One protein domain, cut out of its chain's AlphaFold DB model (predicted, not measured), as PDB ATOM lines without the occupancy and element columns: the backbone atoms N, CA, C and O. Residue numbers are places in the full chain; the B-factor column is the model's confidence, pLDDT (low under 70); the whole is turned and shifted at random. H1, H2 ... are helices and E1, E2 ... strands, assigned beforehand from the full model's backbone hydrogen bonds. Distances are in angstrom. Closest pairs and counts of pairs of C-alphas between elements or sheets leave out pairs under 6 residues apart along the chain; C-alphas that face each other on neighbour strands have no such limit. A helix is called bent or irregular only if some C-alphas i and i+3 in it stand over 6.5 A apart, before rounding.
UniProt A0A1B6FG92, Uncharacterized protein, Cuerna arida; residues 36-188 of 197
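AT A GLANCE: This is residues 36 to 188 of the 197 residues of an uncharacterized protein of Cuerna arida (UniProt A0A1B6FG92). A closed barrel of eight antiparallel strands, E1 to E8 in chain order round the ring, has the long helix H4 packed slantwise on its outside over E7 and E8. H1 also lies outside, over E6, while the short helices H2 and H3 sit near opposite ends of the barrel. The printed part has 153 residues, with four named helices and eight named strands in the order H1 H2 E1 H3 E2 E3 E4 E5 E6 E7 E8 H4, and its class is mixed, helices and strands. It is compact and rounded, with a radius of gyration of the C-alphas of 14.3 A and spans of 41 by 38 by 29 A.

IN THESE COORDINATES: The barrel strands are E1, residues 60 to 67; E2, 79 to 84; E3, 88 to 95, 23.4 A long; E4, 98 to 110, 34.7 A; E5, 113 to 118; E6, 123 to 131, 23.0 A; E7, 138 to 143; and E8, 152 to 158, 19.8 A. E1 begins with C-alpha 60 at (-23.268, 41.074, -59.524). The helices are H1, residues 36 to 44, with C-alpha 36 at (-20.340, 59.440, -34.304); H2, 53 to 57; H3, 69 to 74; and H4, 163 to 179, 24.7 A long, ending with C-alpha 179 at (-14.464, 63.264, -44.270). H2 is neither bent nor irregular, but only just: C-alphas 54 and 57 are 6.3 A apart.

HOW THE PARTS SIT: E2 to E8 form a meander, each strand the antiparallel neighbour of the one before. In the hairpin of E3 and E4, N 91 and O 103 are 2.9 A apart, within hydrogen-bond range, and E4 bends by 54 degrees at residue 101. E8 and E1 close the ring, antiparallel, with N 63 and O 157 at 2.9 A. H4 is on the barrel at a height over the sheet of 8.4 A, and on the local plane its line stands at 36 degrees to E7; the closest C-alphas of H4 and E8 are those of Cys 166 and Cys 157, 5.9 A apart. H1 runs along E6, at 21 degrees on the local plane, which is fitted to just 6 C-alphas. H1 and H4 are close but not clearly touching, their closest C-alphas, Val 44 and Arg 176, 7.4 A apart. H2 and H3 are on the barrel, outside it and over none of its strands. In H1, H2, H3 and H4 every O i to N i+4 pair is within hydrogen-bond range.

THE WHOLE: The two C-alphas farthest apart, those of Gly 47 and Lys 98, are 41.7 A apart. The printed part has no cut, and no link is long. Residues 186 to 187 pair antiparallel with residues 66 to 67 of E1. The mean pLDDT of the printed part is 83.6; residues 47 to 59, 119 and 183 to 184 are under 70.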
ATOM      1  N   GLU A  36     -20.796  58.165 -33.731       92.50
ATOM      2  CA  GLU A  36     -20.340  59.440 -34.304       92.50
ATOM      3  C   GLU A  36     -19.971  59.264 -35.781       92.50
ATOM      4  O   GLU A  36     -20.378  60.058 -36.639       92.50
ATOM      5  N   THR A  37     -19.274  58.170 -36.094       91.12
ATOM      6  CA  THR A  37     -18.985  57.769 -37.471       91.12
ATOM      7  C   THR A  37     -20.278  57.537 -38.260       91.12
ATOM      8  O   THR A  37     -20.428  58.085 -39.354       91.12
ATOM      9  N   ILE A  38     -21.252  56.799 -37.711       88.94
ATOM     10  CA  ILE A  38     -22.549  56.554 -38.370       88.94
ATOM     11  C   ILE A  38     -23.299  57.870 -38.629       88.94
ATOM     12  O   ILE A  38     -23.830  58.083 -39.725       88.94
ATOM     13  N   ALA A  39     -23.316  58.789 -37.663       89.12
ATOM     14  CA  ALA A  39     -23.924  60.107 -37.828       89.12
ATOM     15  C   ALA A  39     -23.236  60.928 -38.935       89.12
ATOM     16  O   ALA A  39     -23.920  61.555 -39.751       89.12
ATOM     17  N   CYS A  40     -21.903  60.879 -39.022       90.62
ATOM     18  CA  CYS A  40     -21.159  61.500 -40.118       90.62
ATOM     19  C   CYS A  40     -21.532  60.895 -41.479       90.62
ATOM     20  O   CYS A  40     -21.816  61.640 -42.419       90.62
ATOM     21  N   ILE A  41     -21.604  59.562 -41.583       87.12
ATOM     22  CA  ILE A  41     -21.982  58.854 -42.817       87.12
ATOM     23  C   ILE A  41     -23.365  59.305 -43.299       87.12
ATOM     24  O   ILE A  41     -23.551  59.600 -44.481       87.12
ATOM     25  N   ARG A  42     -24.334  59.421 -42.386       83.31
ATOM     26  CA  ARG A  42     -25.672  59.941 -42.708       83.31
ATOM     27  C   ARG A  42     -25.614  61.389 -43.210       83.31
ATOM     28  O   ARG A  42     -26.304  61.739 -44.165       83.31
ATOM     29  N   SER A  43     -24.768  62.226 -42.605       85.75
ATOM     30  CA  SER A  43     -24.597  63.630 -42.999       85.75
ATOM     31  C   SER A  43     -23.983  63.790 -44.394       85.75
ATOM     32  O   SER A  43     -24.511  64.550 -45.206       85.75
ATOM     33  N   VAL A  44     -22.914  63.052 -44.715       83.50
ATOM     34  CA  VAL A  44     -22.259  63.147 -46.036       83.50
ATOM     35  C   VAL A  44     -23.131  62.606 -47.168       83.50
ATOM     36  O   VAL A  44     -22.907  62.957 -48.326       83.50
ATOM     37  N   ASN A  45     -24.141  61.802 -46.843       75.81
ATOM     38  CA  ASN A  45     -25.149  61.318 -47.779       75.81
ATOM     39  C   ASN A  45     -26.418  62.194 -47.809       75.81
ATOM     40  O   ASN A  45     -27.448  61.743 -48.289       75.81
ATOM     41  N   GLU A  46     -26.370  63.443 -47.322       72.38
ATOM     42  CA  GLU A  46     -27.490  64.407 -47.377       72.38
ATOM     43  C   GLU A  46     -28.790  63.884 -46.730       72.38
ATOM     44  O   GLU A  46     -29.896  64.243 -47.130       72.38
ATOM     45  N   GLY A  47     -28.672  63.013 -45.722       53.84
ATOM     46  CA  GLY A  47     -29.822  62.362 -45.088       53.84
ATOM     47  C   GLY A  47     -30.470  61.263 -45.935       53.84
ATOM     48  O   GLY A  47     -31.462  60.678 -45.501       53.84
ATOM     49  N   ALA A  48     -29.921  60.943 -47.109       50.72
ATOM     50  CA  ALA A  48     -30.296  59.747 -47.838       50.72
ATOM     51  C   ALA A  48     -29.791  58.518 -47.064       50.72
ATOM     52  O   ALA A  48     -28.592  58.229 -47.031       50.72
ATOM     53  N   LEU A  49     -30.730  57.800 -46.439       51.19
ATOM     54  CA  LEU A  49     -30.567  56.384 -46.096       51.19
ATOM     55  C   LEU A  49     -30.152  55.647 -47.363       51.19
ATOM     56  O   LEU A  49     -30.690  55.996 -48.409       51.19
ATOM     57  N   PRO A  50     -29.224  54.685 -47.328       46.22
ATOM     58  CA  PRO A  50     -28.655  54.133 -48.550       46.22
ATOM     59  C   PRO A  50     -29.724  53.434 -49.409       46.22
ATOM     60  O   PRO A  50     -30.112  52.314 -49.085       46.22
ATOM     61  N   PRO A  51     -30.178  53.992 -50.552       46.91
ATOM     62  CA  PRO A  51     -31.054  53.270 -51.454       46.91
ATOM     63  C   PRO A  51     -30.183  52.731 -52.586       46.91
ATOM     64  O   PRO A  51     -29.804  53.505 -53.468       46.91
ATOM     65  N   SER A  52     -29.846  51.432 -52.547       50.41
ATOM     66  CA  SER A  52     -29.580  50.630 -53.762       50.41
ATOM     67  C   SER A  52     -29.026  49.216 -53.552       50.41
ATOM     68  O   SER A  52     -28.754  48.564 -54.556       50.41
ATOM     69  N   PHE A  53     -28.793  48.695 -52.341       47.06
ATOM     70  CA  PHE A  53     -28.254  47.324 -52.265       47.06
ATOM     71  C   PHE A  53     -29.265  46.299 -52.821       47.06
ATOM     72  O   PHE A  53     -28.909  45.486 -53.673       47.06
ATOM     73  N   SER A  54     -30.550  46.450 -52.483       47.81
ATOM     74  CA  SER A  54     -31.648  45.652 -53.048       47.81
ATOM     75  C   SER A  54     -31.954  45.960 -54.523       47.81
ATOM     76  O   SER A  54     -32.268  45.042 -55.276       47.81
ATOM     77  N   GLU A  55     -31.842  47.219 -54.964       49.31
ATOM     78  CA  GLU A  55     -32.183  47.613 -56.345       49.31
ATOM     79  C   GLU A  55     -31.023  47.504 -57.357       49.31
ATOM     80  O   GLU A  55     -31.288  47.463 -58.556       49.31
ATOM     81  N   GLN A  56     -29.749  47.485 -56.931       49.75
ATOM     82  CA  GLN A  56     -28.599  47.621 -57.850       49.75
ATOM     83  C   GLN A  56     -27.465  46.598 -57.666       49.75
ATOM     84  O   GLN A  56     -26.633  46.489 -58.567       49.75
ATOM     85  N   LEU A  57     -27.402  45.852 -56.551       57.62
ATOM     86  CA  LEU A  57     -26.283  44.934 -56.257       57.62
ATOM     87  C   LEU A  57     -26.635  43.449 -56.341       57.62
ATOM     88  O   LEU A  57     -25.732  42.636 -56.549       57.62
ATOM     89  N   ALA A  58     -27.915  43.092 -56.221       59.03
ATOM     90  CA  ALA A  58     -28.347  41.705 -56.290       59.03
ATOM     91  C   ALA A  58     -27.932  41.072 -57.631       59.03
ATOM     92  O   ALA A  58     -28.439  41.440 -58.692       59.03
ATOM     93  N   ASN A  59     -27.050  40.072 -57.552       66.38
ATOM     94  CA  ASN A  59     -26.536  39.253 -58.655       66.38
ATOM     95  C   ASN A  59     -25.405  39.879 -59.483       66.38
ATOM     96  O   ASN A  59     -25.342  39.672 -60.698       66.38
ATOM     97  N   ASN A  60     -24.481  40.606 -58.850       74.81
ATOM     98  CA  ASN A  60     -23.268  41.074 -59.524       74.81
ATOM     99  C   ASN A  60     -21.989  40.517 -58.872       74.81
ATOM    100  O   ASN A  60     -21.959  40.196 -57.682       74.81
ATOM    101  N   ASN A  61     -20.935  40.389 -59.681       84.31
ATOM    102  CA  ASN A  61     -19.611  39.958 -59.247       84.31
ATOM    103  C   ASN A  61     -18.688  41.172 -59.124       84.31
ATOM    104  O   ASN A  61     -18.500  41.946 -60.069       84.31
ATOM    105  N   TRP A  62     -18.061  41.284 -57.964       87.56
ATOM    106  CA  TRP A  62     -17.278  42.432 -57.548       87.56
ATOM    107  C   TRP A  62     -15.818  42.058 -57.341       87.56
ATOM    108  O   TRP A  62     -15.491  40.949 -56.914       87.56
ATOM    109  N   ARG A  63     -14.942  43.031 -57.577       87.44
ATOM    110  CA  ARG A  63     -13.592  43.062 -57.016       87.44
ATOM    111  C   ARG A  63     -13.563  44.009 -55.836       87.44
ATOM    112  O   ARG A  63     -14.041  45.140 -55.953       87.44
ATOM    113  N   ILE A  64     -12.955  43.582 -54.735       89.81
ATOM    114  CA  ILE A  64     -12.587  44.518 -53.673       89.81
ATOM    115  C   ILE A  64     -11.295  45.203 -54.093       89.81
ATOM    116  O   ILE A  64     -10.285  44.535 -54.288       89.81
ATOM    117  N   VAL A  65     -11.310  46.529 -54.220       90.12
ATOM    118  CA  VAL A  65     -10.104  47.314 -54.544       90.12
ATOM    119  C   VAL A  65      -9.444  47.919 -53.314       90.12
ATOM    120  O   VAL A  65      -8.257  48.250 -53.327       90.12
ATOM    121  N   TYR A  66     -10.193  48.045 -52.225       89.88
ATOM    122  CA  TYR A  66      -9.698  48.550 -50.955       89.88
ATOM    123  C   TYR A  66     -10.438  47.844 -49.822       89.88
ATOM    124  O   TYR A  66     -11.662  47.883 -49.809       89.88
ATOM    125  N   ASN A  67      -9.712  47.193 -48.914       89.00
ATOM    126  CA  ASN A  67     -10.264  46.469 -47.759       89.00
ATOM    127  C   ASN A  67      -9.512  46.887 -46.483       89.00
ATOM    128  O   ASN A  67      -8.387  47.389 -46.579       89.00
ATOM    129  N   SER A  68     -10.060  46.657 -45.290       86.25
ATOM    130  CA  SER A  68      -9.285  46.778 -44.054       86.25
ATOM    131  C   SER A  68      -8.017  45.941 -44.107       86.25
ATOM    132  O   SER A  68      -8.006  44.746 -44.414       86.25
ATOM    133  N   LYS A  69      -6.913  46.602 -43.757       83.44
ATOM    134  CA  LYS A  69      -5.590  45.986 -43.717       83.44
ATOM    135  C   LYS A  69      -5.585  44.733 -42.839       83.44
ATOM    136  O   LYS A  69      -4.980  43.739 -43.225       83.44
ATOM    137  N   PHE A  70      -6.271  44.796 -41.699       82.44
ATOM    138  CA  PHE A  70      -6.344  43.713 -40.726       82.44
ATOM    139  C   PHE A  70      -6.962  42.448 -41.333       82.44
ATOM    140  O   PHE A  70      -6.314  41.407 -41.348       82.44
ATOM    141  N   PHE A  71      -8.152  42.556 -41.932       80.69
ATOM    142  CA  PHE A  71      -8.851  41.416 -42.530       80.69
ATOM    143  C   PHE A  71      -8.071  40.795 -43.692       80.69
ATOM    144  O   PHE A  71      -7.952  39.572 -43.783       80.69
ATOM    145  N   ALA A  72      -7.489  41.628 -44.560       82.06
ATOM    146  CA  ALA A  72      -6.644  41.148 -45.650       82.06
ATOM    147  C   ALA A  72      -5.410  40.379 -45.135       82.06
ATOM    148  O   ALA A  72      -5.022  39.358 -45.704       82.06
ATOM    149  N   GLU A  73      -4.795  40.854 -44.048       86.12
ATOM    150  CA  GLU A  73      -3.613  40.230 -43.447       86.12
ATOM    151  C   GLU A  73      -3.944  38.941 -42.689       86.12
ATOM    152  O   GLU A  73      -3.229  37.955 -42.877       86.12
ATOM    153  N   GLU A  74      -5.041  38.900 -41.927       85.81
ATOM    154  CA  GLU A  74      -5.533  37.686 -41.258       85.81
ATOM    155  C   GLU A  74      -5.931  36.588 -42.249       85.81
ATOM    156  O   GLU A  74      -5.700  35.404 -42.012       85.81
ATOM    157  N   ALA A  75      -6.520  36.966 -43.385       84.06
ATOM    158  CA  ALA A  75      -6.844  36.026 -44.452       84.06
ATOM    159  C   ALA A  75      -5.617  35.605 -45.277       84.06
ATOM    160  O   ALA A  75      -5.756  34.734 -46.133       84.06
ATOM    161  N   HIS A  76      -4.446  36.218 -45.059       88.81
ATOM    162  CA  HIS A  76      -3.257  36.068 -45.905       88.81
ATOM    163  C   HIS A  76      -3.565  36.249 -47.399       88.81
ATOM    164  O   HIS A  76      -3.045  35.515 -48.245       88.81
ATOM    165  N   ALA A  77      -4.421  37.223 -47.711       88.38
ATOM    166  CA  ALA A  77      -4.939  37.476 -49.046       88.38
ATOM    167  C   ALA A  77      -4.402  38.798 -49.606       88.38
ATOM    168  O   ALA A  77      -4.248  39.787 -48.887       88.38
ATOM    169  N   ASP A  78      -4.144  38.824 -50.911       89.38
ATOM    170  CA  ASP A  78      -3.853  40.044 -51.671       89.38
ATOM    171  C   ASP A  78      -4.990  40.409 -52.632       89.38
ATOM    172  O   ASP A  78      -4.967  41.479 -53.239       89.38
ATOM    173  N   CYS A  79      -6.010  39.553 -52.732       89.44
ATOM    174  CA  CYS A  79      -7.121  39.727 -53.643       89.44
ATOM    175  C   CYS A  79      -8.414  39.132 -53.088       89.44
ATOM    176  O   CYS A  79      -8.395  38.066 -52.472       89.44
ATOM    177  N   ILE A  80      -9.539  39.810 -53.317       89.38
ATOM    178  CA  ILE A  80     -10.861  39.334 -52.899       89.38
ATOM    179  C   ILE A  80     -11.844  39.560 -54.045       89.38
ATOM    180  O   ILE A  80     -11.958  40.668 -54.577       89.38
ATOM    181  N   SER A  81     -12.533  38.490 -54.429       89.88
ATOM    182  CA  SER A  81     -13.689  38.546 -55.317       89.88
ATOM    183  C   SER A  81     -14.935  38.325 -54.488       89.88
ATOM    184  O   SER A  81     -15.012  37.329 -53.770       89.88
ATOM    185  N   THR A  82     -15.912  39.202 -54.641       88.06
ATOM    186  CA  THR A  82     -17.131  39.168 -53.841       88.06
ATOM    187  C   THR A  82     -18.333  38.976 -54.748       88.06
ATOM    188  O   THR A  82     -18.534  39.741 -55.690       88.06
ATOM    189  N   HIS A  83     -19.124  37.939 -54.497       88.00
ATOM    190  CA  HIS A  83     -20.429  37.769 -55.127       88.00
ATOM    191  C   HIS A  83     -21.505  38.210 -54.150       88.00
ATOM    192  O   HIS A  83     -21.571  37.678 -53.046       88.00
ATOM    193  N   ILE A  84     -22.352  39.146 -54.567       82.69
ATOM    194  CA  ILE A  84     -23.434  39.672 -53.737       82.69
ATOM    195  C   ILE A  84     -24.767  39.193 -54.313       82.69
ATOM    196  O   ILE A  84     -25.179  39.614 -55.396       82.69
ATOM    197  N   GLY A  85     -25.436  38.303 -53.586       79.88
ATOM    198  CA  GLY A  85     -26.781  37.821 -53.872       79.88
ATOM    199  C   GLY A  85     -27.853  38.550 -53.056       79.88
ATOM    200  O   GLY A  85     -27.583  39.493 -52.314       79.88
ATOM    201  N   ILE A  86     -29.103  38.104 -53.206       81.12
ATOM    202  CA  ILE A  86     -30.240  38.661 -52.455       81.12
ATOM    203  C   ILE A  86     -30.171  38.249 -50.982       81.12
ATOM    204  O   ILE A  86     -30.346  39.088 -50.110       81.12
ATOM    205  N   GLU A  87     -29.906  36.976 -50.706       86.06
ATOM    206  CA  GLU A  87     -29.953  36.416 -49.346       86.06
ATOM    207  C   GLU A  87     -28.560  36.132 -48.782       86.06
ATOM    208  O   GLU A  87     -28.409  35.811 -47.605       86.06
ATOM    209  N   GLU A  88     -27.526  36.223 -49.616       87.88
ATOM    210  CA  GLU A  88     -26.184  35.800 -49.253       87.88
ATOM    211  C   GLU A  88     -25.094  36.507 -50.046       87.88
ATOM    212  O   GLU A  88     -25.306  36.974 -51.163       87.88
ATOM    213  N   CYS A  89     -23.898  36.531 -49.474       88.00
ATOM    214  CA  CYS A  89     -22.690  37.009 -50.117       88.00
ATOM    215  C   CYS A  89     -21.539  36.033 -49.903       88.00
ATOM    216  O   CYS A  89     -21.439  35.366 -48.869       88.00
ATOM    217  N   TYR A  90     -20.661  35.973 -50.900       90.12
ATOM    218  CA  TYR A  90     -19.484  35.125 -50.909       90.12
ATOM    219  C   TYR A  90     -18.241  35.965 -51.143       90.12
ATOM    220  O   TYR A  90     -18.039  36.454 -52.253       90.12
ATOM    221  N   ASP A  91     -17.373  36.047 -50.141       89.44
ATOM    222  CA  ASP A  91     -16.020  36.561 -50.327       89.44
ATOM    223  C   ASP A  91     -15.090  35.399 -50.630       89.44
ATOM    224  O   ASP A  91     -14.889  34.514 -49.800       89.44
ATOM    225  N   THR A  92     -14.489  35.402 -51.813       91.12
ATOM    226  CA  THR A  92     -13.437  34.455 -52.174       91.12
ATOM    227  C   THR A  92     -12.093  35.159 -52.137       91.12
ATOM    228  O   THR A  92     -11.851  36.107 -52.885       91.12
ATOM    229  N   TYR A  93     -11.223  34.680 -51.255       89.88
ATOM    230  CA  TYR A  93      -9.911  35.245 -50.979       89.88
ATOM    231  C   TYR A  93      -8.851  34.518 -51.801       89.88
ATOM    232  O   TYR A  93      -8.818  33.283 -51.832       89.88
ATOM    233  N   TYR A  94      -7.953  35.286 -52.411       90.38
ATOM    234  CA  TYR A  94      -6.818  34.777 -53.170       90.38
ATOM    235  C   TYR A  94      -5.508  35.398 -52.684       90.38
ATOM    236  O   TYR A  94      -5.477  36.500 -52.131       90.38
ATOM    237  N   ASN A  95      -4.421  34.672 -52.925       90.38
ATOM    238  CA  ASN A  95      -3.053  35.126 -52.730       90.38
ATOM    239  C   ASN A  95      -2.239  34.765 -53.975       90.38
ATOM    240  O   ASN A  95      -2.130  33.584 -54.311       90.38
ATOM    241  N   ASN A  96      -1.692  35.758 -54.681       87.25
ATOM    242  CA  ASN A  96      -1.016  35.565 -55.968       87.25
ATOM    243  C   ASN A  96      -1.869  34.755 -56.967       87.25
ATOM    244  O   ASN A  96      -1.407  33.765 -57.541       87.25
ATOM    245  N   CYS A  97      -3.139  35.141 -57.124       86.31
ATOM    246  CA  CYS A  97      -4.151  34.452 -57.937       86.31
ATOM    247  C   CYS A  97      -4.465  33.000 -57.530       86.31
ATOM    248  O   CYS A  97      -5.189  32.318 -58.246       86.31
ATOM    249  N   LYS A  98      -3.964  32.502 -56.394       89.00
ATOM    250  CA  LYS A  98      -4.309  31.169 -55.885       89.00
ATOM    251  C   LYS A  98      -5.399  31.266 -54.835       89.00
ATOM    252  O   LYS A  98      -5.321  32.119 -53.955       89.00
ATOM    253  N   TYR A  99      -6.377  30.371 -54.917       90.88
ATOM    254  CA  TYR A  99      -7.438  30.240 -53.924       90.88
ATOM    255  C   TYR A  99      -6.869  30.055 -52.509       90.88
ATOM    256  O   TYR A  99      -5.976  29.230 -52.302       90.88
ATOM    257  N   VAL A 100      -7.410  30.801 -51.543       91.44
ATOM    258  CA  VAL A 100      -7.096  30.661 -50.115       91.44
ATOM    259  C   VAL A 100      -8.292  30.098 -49.353       91.44
ATOM    260  O   VAL A 100      -8.181  29.047 -48.723       91.44
ATOM    261  N   LYS A 101      -9.429  30.802 -49.383       90.88
ATOM    262  CA  LYS A 101     -10.671  30.410 -48.699       90.88
ATOM    263  C   LYS A 101     -11.879  31.143 -49.284       90.88
ATOM    264  O   LYS A 101     -11.717  32.166 -49.948       90.88
ATOM    265  N   THR A 102     -13.079  30.676 -48.942       89.94
ATOM    266  CA  THR A 102     -14.336  31.400 -49.178       89.94
ATOM    267  C   THR A 102     -15.060  31.630 -47.854       89.94
ATOM    268  O   THR A 102     -15.268  30.686 -47.094       89.94
ATOM    269  N   GLY A 103     -15.436  32.877 -47.582       88.88
ATOM    270  CA  GLY A 103     -16.388  33.240 -46.534       88.88
ATOM    271  C   GLY A 103     -17.789  33.335 -47.126       88.88
ATOM    272  O   GLY A 103     -17.957  33.915 -48.196       88.88
ATOM    273  N   ARG A 104     -18.783  32.754 -46.448       91.25
ATOM    274  CA  ARG A 104     -20.204  32.890 -46.796       91.25
ATOM    275  C   ARG A 104     -20.918  33.642 -45.686       91.25
ATOM    276  O   ARG A 104     -20.758  33.297 -44.510       91.25
ATOM    277  N   TYR A 105     -21.718  34.613 -46.090       89.88
ATOM    278  CA  TYR A 105     -22.481  35.481 -45.210       89.88
ATOM    279  C   TYR A 105     -23.942  35.452 -45.634       89.88
ATOM    280  O   TYR A 105     -24.193  35.571 -46.831       89.88
ATOM    281  N   ASN A 106     -24.893  35.322 -44.707       90.50
ATOM    282  CA  ASN A 106     -26.278  35.640 -45.050       90.50
ATOM    283  C   ASN A 106     -26.475  37.144 -44.909       90.50
ATOM    284  O   ASN A 106     -25.868  37.785 -44.046       90.50
ATOM    285  N   ILE A 107     -27.304  37.690 -45.787       87.06
ATOM    286  CA  ILE A 107     -27.558  39.116 -45.887       87.06
ATOM    287  C   ILE A 107     -29.014  39.401 -45.546       87.06
ATOM    288  O   ILE A 107     -29.924  38.808 -46.122       87.06
ATOM    289  N   THR A 108     -29.216  40.380 -44.667       86.06
ATOM    290  CA  THR A 108     -30.516  41.003 -44.425       86.06
ATOM    291  C   THR A 108     -30.422  42.494 -44.721       86.06
ATOM    292  O   THR A 108     -29.516  43.183 -44.250       86.06
ATOM    293  N   TYR A 109     -31.370  43.015 -45.496       80.56
ATOM    294  CA  TYR A 109     -31.465  44.445 -45.789       80.56
ATOM    295  C   TYR A 109     -32.309  45.146 -44.733       80.56
ATOM    296  O   TYR A 109     -33.490  44.838 -44.585       80.56
ATOM    297  N   ILE A 110     -31.702  46.094 -44.024       81.75
ATOM    298  CA  ILE A 110     -32.357  46.973 -43.057       81.75
ATOM    299  C   ILE A 110     -32.318  48.398 -43.626       81.75
ATOM    300  O   ILE A 110     -31.414  48.735 -44.389       81.75
ATOM    301  N   ASP A 111     -33.293  49.239 -43.277       75.50
ATOM    302  CA  ASP A 111     -33.453  50.585 -43.860       75.50
ATOM    303  C   ASP A 111     -32.163  51.432 -43.819       75.50
ATOM    304  O   ASP A 111     -31.871  52.185 -44.750       75.50
ATOM    305  N   ASP A 112     -31.361  51.267 -42.765       76.31
ATOM    306  CA  ASP A 112     -30.176  52.084 -42.501       76.31
ATOM    307  C   ASP A 112     -28.843  51.397 -42.859       76.31
ATOM    308  O   ASP A 112     -27.816  52.075 -42.962       76.31
ATOM    309  N   TYR A 113     -28.825  50.067 -43.009       85.06
ATOM    310  CA  TYR A 113     -27.607  49.268 -43.188       85.06
ATOM    311  C   TYR A 113     -27.893  47.869 -43.749       85.06
ATOM    312  O   TYR A 113     -29.015  47.370 -43.717       85.06
ATOM    313  N   ILE A 114     -26.849  47.196 -44.231       86.38
ATOM    314  CA  ILE A 114     -26.909  45.763 -44.540       86.38
ATOM    315  C   ILE A 114     -26.405  44.983 -43.336       86.38
ATOM    316  O   ILE A 114     -25.291  45.221 -42.873       86.38
ATOM    317  N   GLU A 115     -27.210  44.059 -42.832       89.31
ATOM    318  CA  GLU A 115     -26.744  43.078 -41.864       89.31
ATOM    319  C   GLU A 115     -26.111  41.908 -42.616       89.31
ATOM    320  O   GLU A 115     -26.754  41.296 -43.470       89.31
ATOM    321  N   ALA A 116     -24.856  41.600 -42.309       88.69
ATOM    322  CA  ALA A 116     -24.158  40.430 -42.812       88.69
ATOM    323  C   ALA A 116     -23.778  39.542 -41.630       88.69
ATOM    324  O   ALA A 116     -23.099  39.994 -40.708       88.69
ATOM    325  N   ASN A 117     -24.189  38.277 -41.650       88.31
ATOM    326  CA  ASN A 117     -23.821  37.320 -40.613       88.31
ATOM    327  C   ASN A 117     -23.093  36.113 -41.205       88.31
ATOM    328  O   ASN A 117     -23.481  35.579 -42.240       88.31
ATOM    329  N   ASN A 118     -22.004  35.677 -40.574       81.06
ATOM    330  CA  ASN A 118     -21.324  34.451 -40.994       81.06
ATOM    331  C   ASN A 118     -21.830  33.232 -40.210       81.06
ATOM    332  O   ASN A 118     -22.410  33.339 -39.132       81.06
ATOM    333  N   VAL A 119     -21.535  32.036 -40.723       66.25
ATOM    334  CA  VAL A 119     -21.823  30.762 -40.030       66.25
ATOM    335  C   VAL A 119     -21.080  30.649 -38.682       66.25
ATOM    336  O   VAL A 119     -21.459  29.851 -37.830       66.25
ATOM    337  N   GLY A 120     -20.045  31.466 -38.460       71.81
ATOM    338  CA  GLY A 120     -19.306  31.570 -37.199       71.81
ATOM    339  C   GLY A 120     -19.997  32.401 -36.111       71.81
ATOM    340  O   GLY A 120     -19.436  32.520 -35.026       71.81
ATOM    341  N   GLY A 121     -21.186  32.952 -36.380       80.81
ATOM    342  CA  GLY A 121     -21.995  33.692 -35.410       80.81
ATOM    343  C   GLY A 121     -21.681  35.184 -35.296       80.81
ATOM    344  O   GLY A 121     -22.325  35.852 -34.498       80.81
ATOM    345  N   VAL A 122     -20.747  35.715 -36.091       87.44
ATOM    346  CA  VAL A 122     -20.431  37.151 -36.078       87.44
ATOM    347  C   VAL A 122     -21.470  37.908 -36.892       87.44
ATOM    348  O   VAL A 122     -21.738  37.543 -38.043       87.44
ATOM    349  N   ILE A 123     -22.012  38.974 -36.305       91.31
ATOM    350  CA  ILE A 123     -22.934  39.902 -36.964       91.31
ATOM    351  C   ILE A 123     -22.188  41.191 -37.308       91.31
ATOM    352  O   ILE A 123     -21.509  41.782 -36.464       91.31
ATOM    353  N   TRP A 124     -22.353  41.651 -38.546       92.06
ATOM    354  CA  TRP A 124     -21.843  42.925 -39.032       92.06
ATOM    355  C   TRP A 124     -22.953  43.802 -39.582       92.06
ATOM    356  O   TRP A 124     -23.852  43.327 -40.269       92.06
ATOM    357  N   HIS A 125     -22.831  45.101 -39.343       91.69
ATOM    358  CA  HIS A 125     -23.597  46.135 -40.018       91.69
ATOM    359  C   HIS A 125     -22.690  46.837 -41.027       91.69
ATOM    360  O   HIS A 125     -21.637  47.359 -40.657       91.69
ATOM    361  N   ALA A 126     -23.103  46.865 -42.291       89.69
ATOM    362  CA  ALA A 126     -22.430  47.579 -43.363       89.69
ATOM    363  C   ALA A 126     -23.230  48.830 -43.754       89.69
ATOM    364  O   ALA A 126     -24.350  48.751 -44.262       89.69
ATOM    365  N   TYR A 127     -22.630  49.999 -43.543       88.00
ATOM    366  CA  TYR A 127     -23.189  51.307 -43.867       88.00
ATOM    367  C   TYR A 127     -22.567  51.819 -45.163       88.00
ATOM    368  O   TYR A 127     -21.344  51.922 -45.272       88.00
ATOM    369  N   THR A 128     -23.395  52.162 -46.155       87.19
ATOM    370  CA  THR A 128     -22.892  52.694 -47.434       87.19
ATOM    371  C   THR A 128     -22.441  54.142 -47.253       87.19
ATOM    372  O   THR A 128     -23.216  54.997 -46.835       87.19
ATOM    373  N   ILE A 129     -21.194  54.436 -47.614       86.19
ATOM    374  CA  ILE A 129     -20.597  55.779 -47.502       86.19
ATOM    375  C   ILE A 129     -20.540  56.477 -48.857       86.19
ATOM    376  O   ILE A 129     -20.634  57.700 -48.950       86.19
ATOM    377  N   TYR A 130     -20.370  55.700 -49.921       86.38
ATOM    378  CA  TYR A 130     -20.306  56.211 -51.277       86.38
ATOM    379  C   TYR A 130     -20.934  55.223 -52.241       86.38
ATOM    380  O   TYR A 130     -20.686  54.023 -52.153       86.38
ATOM    381  N   HIS A 131     -21.681  55.754 -53.201       83.88
ATOM    382  CA  HIS A 131     -22.163  55.006 -54.345       83.88
ATOM    383  C   HIS A 131     -22.234  55.917 -55.574       83.88
ATOM    384  O   HIS A 131     -22.801  57.010 -55.537       83.88
ATOM    385  N   CYS A 132     -21.654  55.462 -56.680       81.00
ATOM    386  CA  CYS A 132     -21.762  56.120 -57.974       81.00
ATOM    387  C   CYS A 132     -22.669  55.318 -58.904       81.00
ATOM    388  O   CYS A 132     -22.254  54.272 -59.380       81.00
ATOM    389  N   LYS A 133     -23.859  55.831 -59.240       76.25
ATOM    390  CA  LYS A 133     -24.801  55.126 -60.132       76.25
ATOM    391  C   LYS A 133     -24.226  54.809 -61.521       76.25
ATOM    392  O   LYS A 133     -24.586  53.800 -62.107       76.25
ATOM    393  N   GLU A 134     -23.344  55.663 -62.046       77.19
ATOM    394  CA  GLU A 134     -22.756  55.509 -63.388       77.19
ATOM    395  C   GLU A 134     -21.742  54.362 -63.456       77.19
ATOM    396  O   GLU A 134     -21.754  53.577 -64.395       77.19
ATOM    397  N   THR A 135     -20.863  54.268 -62.455       78.44
ATOM    398  CA  THR A 135     -19.768  53.279 -62.423       78.44
ATOM    399  C   THR A 135     -20.075  52.083 -61.526       78.44
ATOM    400  O   THR A 135     -19.314  51.121 -61.483       78.44
ATOM    401  N   GLN A 136     -21.168  52.168 -60.766       82.38
ATOM    402  CA  GLN A 136     -21.589  51.241 -59.717       82.38
ATOM    403  C   GLN A 136     -20.532  50.996 -58.629       82.38
ATOM    404  O   GLN A 136     -20.656  50.055 -57.856       82.38
ATOM    405  N   VAL A 137     -19.496  51.838 -58.527       87.62
ATOM    406  CA  VAL A 137     -18.514  51.745 -57.440       87.62
ATOM    407  C   VAL A 137     -19.194  52.087 -56.121       87.62
ATOM    408  O   VAL A 137     -19.839  53.137 -56.005       87.62
ATOM    409  N   VAL A 138     -19.013  51.215 -55.132       87.44
ATOM    410  CA  VAL A 138     -19.620  51.324 -53.802       87.44
ATOM    411  C   VAL A 138     -18.566  51.222 -52.709       87.44
ATOM    412  O   VAL A 138     -17.545  50.556 -52.875       87.44
ATOM    413  N   SER A 139     -18.799  51.898 -51.586       88.94
ATOM    414  CA  SER A 139     -17.949  51.800 -50.402       88.94
ATOM    415  C   SER A 139     -18.762  51.681 -49.128       88.94
ATOM    416  O   SER A 139     -19.763  52.383 -48.964       88.94
ATOM    417  N   TYR A 140     -18.270  50.838 -48.222       89.25
ATOM    418  CA  TYR A 140     -18.879  50.544 -46.937       89.25
ATOM    419  C   TYR A 140     -17.932  50.845 -45.787       89.25
ATOM    420  O   TYR A 140     -16.721  50.639 -45.883       89.25
ATOM    421  N   TYR A 141     -18.528  51.271 -44.682       90.19
ATOM    422  CA  TYR A 141     -17.987  51.070 -43.348       90.19
ATOM    423  C   TYR A 141     -18.718  49.896 -42.715       90.19
ATOM    424  O   TYR A 141     -19.948  49.857 -42.730       90.19
ATOM    425  N   VAL A 142     -17.964  48.944 -42.184       90.50
ATOM    426  CA  VAL A 142     -18.490  47.699 -41.634       90.50
ATOM    427  C   VAL A 142     -18.053  47.581 -40.181       90.50
ATOM    428  O   VAL A 142     -16.878  47.766 -39.866       90.50
ATOM    429  N   CYS A 143     -18.979  47.281 -39.281       91.69
ATOM    430  CA  CYS A 143     -18.703  47.158 -37.850       91.69
ATOM    431  C   CYS A 143     -19.563  46.066 -37.214       91.69
ATOM    432  O   CYS A 143     -20.627  45.736 -37.729       91.69
ATOM    433  N   SER A 144     -19.108  45.496 -36.097       93.31
ATOM    434  CA  SER A 144     -19.942  44.608 -35.282       93.31
ATOM    435  C   SER A 144     -20.701  45.442 -34.243       93.31
ATOM    436  O   SER A 144     -20.059  46.175 -33.483       93.31
ATOM    437  N   PRO A 145     -22.039  45.330 -34.144       91.75
ATOM    438  CA  PRO A 145     -22.817  46.047 -33.132       91.75
ATOM    439  C   PRO A 145     -22.477  45.603 -31.702       91.75
ATOM    440  O   PRO A 145     -22.764  46.324 -30.750       91.75
ATOM    441  N   TYR A 146     -21.835  44.443 -31.544       90.88
ATOM    442  CA  TYR A 146     -21.443  43.880 -30.253       90.88
ATOM    443  C   TYR A 146     -19.925  43.903 -30.020       90.88
ATOM    444  O   TYR A 146     -19.464  43.458 -28.973       90.88
ATOM    445  N   GLY A 147     -19.149  44.445 -30.966       88.44
ATOM    446  CA  GLY A 147     -17.689  44.522 -30.875       88.44
ATOM    447  C   GLY A 147     -16.967  43.187 -31.099       88.44
ATOM    448  O   GLY A 147     -15.793  43.049 -30.776       88.44
ATOM    449  N   GLU A 148     -17.624  42.193 -31.690       87.69
ATOM    450  CA  GLU A 148     -17.045  40.857 -31.910       87.69
ATOM    451  C   GLU A 148     -15.884  40.865 -32.916       87.69
ATOM    452  O   GLU A 148     -15.053  39.958 -32.934       87.69
ATOM    453  N   SER A 149     -15.797  41.912 -33.737       85.94
ATOM    454  CA  SER A 149     -14.711  42.145 -34.683       85.94
ATOM    455  C   SER A 149     -14.328  43.626 -34.709       85.94
ATOM    456  O   SER A 149     -15.167  44.481 -34.406       85.94
ATOM    457  N   PRO A 150     -13.109  43.972 -35.161       85.69
ATOM    458  CA  PRO A 150     -12.791  45.361 -35.437       85.69
ATOM    459  C   PRO A 150     -13.661  45.870 -36.588       85.69
ATOM    460  O   PRO A 150     -14.103  45.100 -37.453       85.69
ATOM    461  N   PHE A 151     -13.880  47.183 -36.617       88.31
ATOM    462  CA  PHE A 151     -14.469  47.818 -37.786       88.31
ATOM    463  C   PHE A 151     -13.528  47.696 -38.996       88.31
ATOM    464  O   PHE A 151     -12.303  47.587 -38.864       88.31
ATOM    465  N   HIS A 152     -14.099  47.743 -40.190       88.81
ATOM    466  CA  HIS A 152     -13.367  47.744 -41.445       88.81
ATOM    467  C   HIS A 152     -14.049  48.607 -42.502       88.81
ATOM    468  O   HIS A 152     -15.128  49.160 -42.297       88.81
ATOM    469  N   VAL A 153     -13.360  48.767 -43.626       89.31
ATOM    470  CA  VAL A 153     -13.867  49.469 -44.797       89.31
ATOM    471  C   VAL A 153     -13.659  48.621 -46.020       89.31
ATOM    472  O   VAL A 153     -12.585  48.043 -46.178       89.31
ATOM    473  N   ASP A 154     -14.640  48.656 -46.906       90.44
ATOM    474  CA  ASP A 154     -14.550  48.024 -48.208       90.44
ATOM    475  C   ASP A 154     -14.891  49.027 -49.304       90.44
ATOM    476  O   ASP A 154     -15.762  49.886 -49.147       90.44
ATOM    477  N   ILE A 155     -14.200  48.922 -50.434       91.94
ATOM    478  CA  ILE A 155     -14.552  49.590 -51.683       91.94
ATOM    479  C   ILE A 155     -14.604  48.522 -52.765       91.94
ATOM    480  O   ILE A 155     -13.595  47.863 -53.039       91.94
ATOM    481  N   TYR A 156     -15.765  48.390 -53.397       89.81
ATOM    482  CA  TYR A 156     -16.031  47.416 -54.442       89.81
ATOM    483  C   TYR A 156     -16.176  48.110 -55.800       89.81
ATOM    484  O   TYR A 156     -16.845  49.138 -55.923       89.81
ATOM    485  N   CYS A 157     -15.586  47.511 -56.832       89.44
ATOM    486  CA  CYS A 157     -15.861  47.829 -58.233       89.44
ATOM    487  C   CYS A 157     -16.444  46.588 -58.920       89.44
ATOM    488  O   CYS A 157     -15.964  45.482 -58.648       89.44
ATOM    489  N   PRO A 158     -17.415  46.726 -59.835       88.12
ATOM    490  CA  PRO A 158     -17.879  45.580 -60.596       88.12
ATOM    491  C   PRO A 158     -16.790  45.181 -61.590       88.12
ATOM    492  O   PRO A 158     -16.038  46.021 -62.098       88.12
ATOM    493  N   TRP A 159     -16.697  43.890 -61.893       85.81
ATOM    494  CA  TRP A 159     -15.692  43.412 -62.841       85.81
ATOM    495  C   TRP A 159     -15.884  43.980 -64.250       85.81
ATOM    496  O   TRP A 159     -14.908  44.092 -64.986       85.81
ATOM    497  N   THR A 160     -17.110  44.339 -64.628       85.00
ATOM    498  CA  THR A 160     -17.454  44.923 -65.937       85.00
ATOM    499  C   THR A 160     -16.814  46.286 -66.193       85.00
ATOM    500  O   THR A 160     -16.718  46.686 -67.351       85.00
ATOM    501  N   LEU A 161     -16.376  46.980 -65.142       86.75
ATOM    502  CA  LEU A 161     -15.758  48.297 -65.220       86.75
ATOM    503  C   LEU A 161     -14.271  48.191 -65.575       86.75
ATOM    504  O   LEU A 161     -13.567  47.333 -65.034       86.75
ATOM    505  N   ASP A 162     -13.768  49.090 -66.420       86.81
ATOM    506  CA  ASP A 162     -12.329  49.165 -66.687       86.81
ATOM    507  C   ASP A 162     -11.528  49.681 -65.471       86.81
ATOM    508  O   ASP A 162     -12.078  50.159 -64.470       86.81
ATOM    509  N   ASP A 163     -10.203  49.523 -65.519       85.62
ATOM    510  CA  ASP A 163      -9.319  49.844 -64.392       85.62
ATOM    511  C   ASP A 163      -9.257  51.352 -64.090       85.62
ATOM    512  O   ASP A 163      -9.150  51.747 -62.927       85.62
ATOM    513  N   GLU A 164      -9.376  52.215 -65.102       89.50
ATOM    514  CA  GLU A 164      -9.293  53.668 -64.927       89.50
ATOM    515  C   GLU A 164     -10.590  54.236 -64.341       89.50
ATOM    516  O   GLU A 164     -10.573  55.099 -63.458       89.50
ATOM    517  N   GLU A 165     -11.739  53.739 -64.784       89.69
ATOM    518  CA  GLU A 165     -13.037  54.034 -64.185       89.69
ATOM    519  C   GLU A 165     -13.107  53.574 -62.731       89.69
ATOM    520  O   GLU A 165     -13.494  54.359 -61.856       89.69
ATOM    521  N   CYS A 166     -12.648  52.354 -62.446       89.50
ATOM    522  CA  CYS A 166     -12.597  51.849 -61.081       89.50
ATOM    523  C   CYS A 166     -11.674  52.693 -60.192       89.50
ATOM    524  O   CYS A 166     -12.067  53.084 -59.090       89.50
ATOM    525  N   ARG A 167     -10.482  53.068 -60.680       89.56
ATOM    526  CA  ARG A 167      -9.550  53.937 -59.947       89.56
ATOM    527  C   ARG A 167     -10.177  55.290 -59.610       89.56
ATOM    528  O   ARG A 167     -10.089  55.736 -58.464       89.56
ATOM    529  N   ARG A 168     -10.851  55.930 -60.574       91.00
ATOM    530  CA  ARG A 168     -11.554  57.208 -60.358       91.00
ATOM    531  C   ARG A 168     -12.687  57.074 -59.340       91.00
ATOM    532  O   ARG A 168     -12.837  57.949 -58.484       91.00
ATOM    533  N   GLY A 169     -13.467  55.995 -59.407       89.50
ATOM    534  CA  GLY A 169     -14.517  55.703 -58.429       89.50
ATOM    535  C   GLY A 169     -13.953  55.497 -57.020       89.50
ATOM    536  O   GLY A 169     -14.420  56.127 -56.071       89.50
ATOM    537  N   MET A 170     -12.887  54.702 -56.890       89.94
ATOM    538  CA  MET A 170     -12.202  54.454 -55.618       89.94
ATOM    539  C   MET A 170     -11.649  55.745 -55.000       89.94
ATOM    540  O   MET A 170     -11.768  55.951 -53.795       89.94
ATOM    541  N   GLU A 171     -11.059  56.640 -55.791       91.12
ATOM    542  CA  GLU A 171     -10.554  57.922 -55.284       91.12
ATOM    543  C   GLU A 171     -11.668  58.806 -54.714       91.12
ATOM    544  O   GLU A 171     -11.474  59.469 -53.693       91.12
ATOM    545  N   ARG A 172     -12.851  58.801 -55.335       90.19
ATOM    546  CA  ARG A 172     -14.026  59.517 -54.818       90.19
ATOM    547  C   ARG A 172     -14.551  58.877 -53.533       90.19
ATOM    548  O   ARG A 172     -14.825  59.602 -52.580       90.19
ATOM    549  N   ALA A 173     -14.630  57.547 -53.490       89.62
ATOM    550  CA  ALA A 173     -15.025  56.797 -52.300       89.62
ATOM    551  C   ALA A 173     -14.097  57.082 -51.106       89.62
ATOM    552  O   ALA A 173     -14.563  57.421 -50.021       89.62
ATOM    553  N   ARG A 174     -12.777  57.054 -51.322       90.81
ATOM    554  CA  ARG A 174     -11.779  57.354 -50.283       90.81
ATOM    555  C   ARG A 174     -11.916  58.758 -49.711       90.81
ATOM    556  O   ARG A 174     -11.883  58.917 -48.499       90.81
ATOM    557  N   LYS A 175     -12.141  59.762 -50.559       89.62
ATOM    558  CA  LYS A 175     -12.379  61.136 -50.090       89.62
ATOM    559  C   LYS A 175     -13.607  61.235 -49.185       89.62
ATOM    560  O   LYS A 175     -13.605  62.035 -48.260       89.62
ATOM    561  N   ARG A 176     -14.652  60.432 -49.426       87.44
ATOM    562  CA  ARG A 176     -15.832  60.382 -48.546       87.44
ATOM    563  C   ARG A 176     -15.515  59.733 -47.198       87.44
ATOM    564  O   ARG A 176     -15.927  60.271 -46.179       87.44
ATOM    565  N   LEU A 177     -14.744  58.645 -47.194       87.69
ATOM    566  CA  LEU A 177     -14.258  58.002 -45.965       87.69
ATOM    567  C   LEU A 177     -13.423  58.967 -45.106       87.69
ATOM    568  O   LEU A 177     -13.627  59.062 -43.897       87.69
ATOM    569  N   GLU A 178     -12.533  59.733 -45.743       89.75
ATOM    570  CA  GLU A 178     -11.661  60.710 -45.078       89.75
ATOM    571  C   GLU A 178     -12.443  61.835 -44.380       89.75
ATOM    572  O   GLU A 178     -12.025  62.279 -43.312       89.75
ATOM    573  N   ILE A 179     -13.596  62.258 -44.917       90.56
ATOM    574  CA  ILE A 179     -14.464  63.264 -44.270       90.56
ATOM    575  C   ILE A 179     -14.948  62.781 -42.897       90.56
ATOM    576  O   ILE A 179     -15.037  63.584 -41.973       90.56
ATOM    577  N   CYS A 180     -15.209  61.479 -42.749       88.75
ATOM    578  CA  CYS A 180     -15.622  60.871 -41.482       88.75
ATOM    579  C   CYS A 180     -14.450  60.317 -40.660       88.75
ATOM    580  O   CYS A 180     -14.663  59.531 -39.746       88.75
ATOM    581  N   GLY A 181     -13.204  60.690 -40.979       87.00
ATOM    582  CA  GLY A 181     -12.024  60.250 -40.226       87.00
ATOM    583  C   GLY A 181     -11.662  58.772 -40.413       87.00
ATOM    584  O   GLY A 181     -10.840  58.240 -39.668       87.00
ATOM    585  N   ILE A 182     -12.228  58.096 -41.416       85.69
ATOM    586  CA  ILE A 182     -12.028  56.664 -41.636       85.69
ATOM    587  C   ILE A 182     -10.870  56.452 -42.616       85.69
ATOM    588  O   ILE A 182     -11.023  56.571 -43.831       85.69
ATOM    589  N   ALA A 183      -9.688  56.115 -42.097       69.69
ATOM    590  CA  ALA A 183      -8.463  56.007 -42.899       69.69
ATOM    591  C   ALA A 183      -7.730  54.658 -42.745       69.69
ATOM    592  O   ALA A 183      -6.502  54.610 -42.774       69.69
ATOM    593  N   ASN A 184      -8.462  53.549 -42.586       68.31
ATOM    594  CA  ASN A 184      -7.875  52.244 -42.246       68.31
ATOM    595  C   ASN A 184      -8.076  51.157 -43.315       68.31
ATOM    596  O   ASN A 184      -8.734  50.150 -43.072       68.31
ATOM    597  N   GLY A 185      -7.491  51.323 -44.500       73.69
ATOM    598  CA  GLY A 185      -7.537  50.261 -45.504       73.69
ATOM    599  C   GLY A 185      -6.281  50.129 -46.352       73.69
ATOM    600  O   GLY A 185      -5.373  50.961 -46.353       73.69
ATOM    601  N   LYS A 186      -6.234  49.013 -47.062       81.94
ATOM    602  CA  LYS A 186      -5.148  48.532 -47.901       81.94
ATOM    603  C   LYS A 186      -5.706  48.324 -49.301       81.94
ATOM    604  O   LYS A 186      -6.787  47.763 -49.464       81.94
ATOM    605  N   ARG A 187      -4.967  48.781 -50.316       85.12
ATOM    606  CA  ARG A 187      -5.299  48.453 -51.705       85.12
ATOM    607  C   ARG A 187      -5.120  46.952 -51.911       85.12
ATOM    608  O   ARG A 187      -4.061  46.420 -51.576       85.12
ATOM    609  N   MET A 188      -6.148  46.319 -52.448       84.25
ATOM    610  CA  MET A 188      -6.121  44.923 -52.870       84.25
ATOM    611  C   MET A 188      -5.801  44.861 -54.372       84.25
ATOM    612  O   MET A 188      -5.718  45.902 -55.028       84.25
TER     613      MET A 188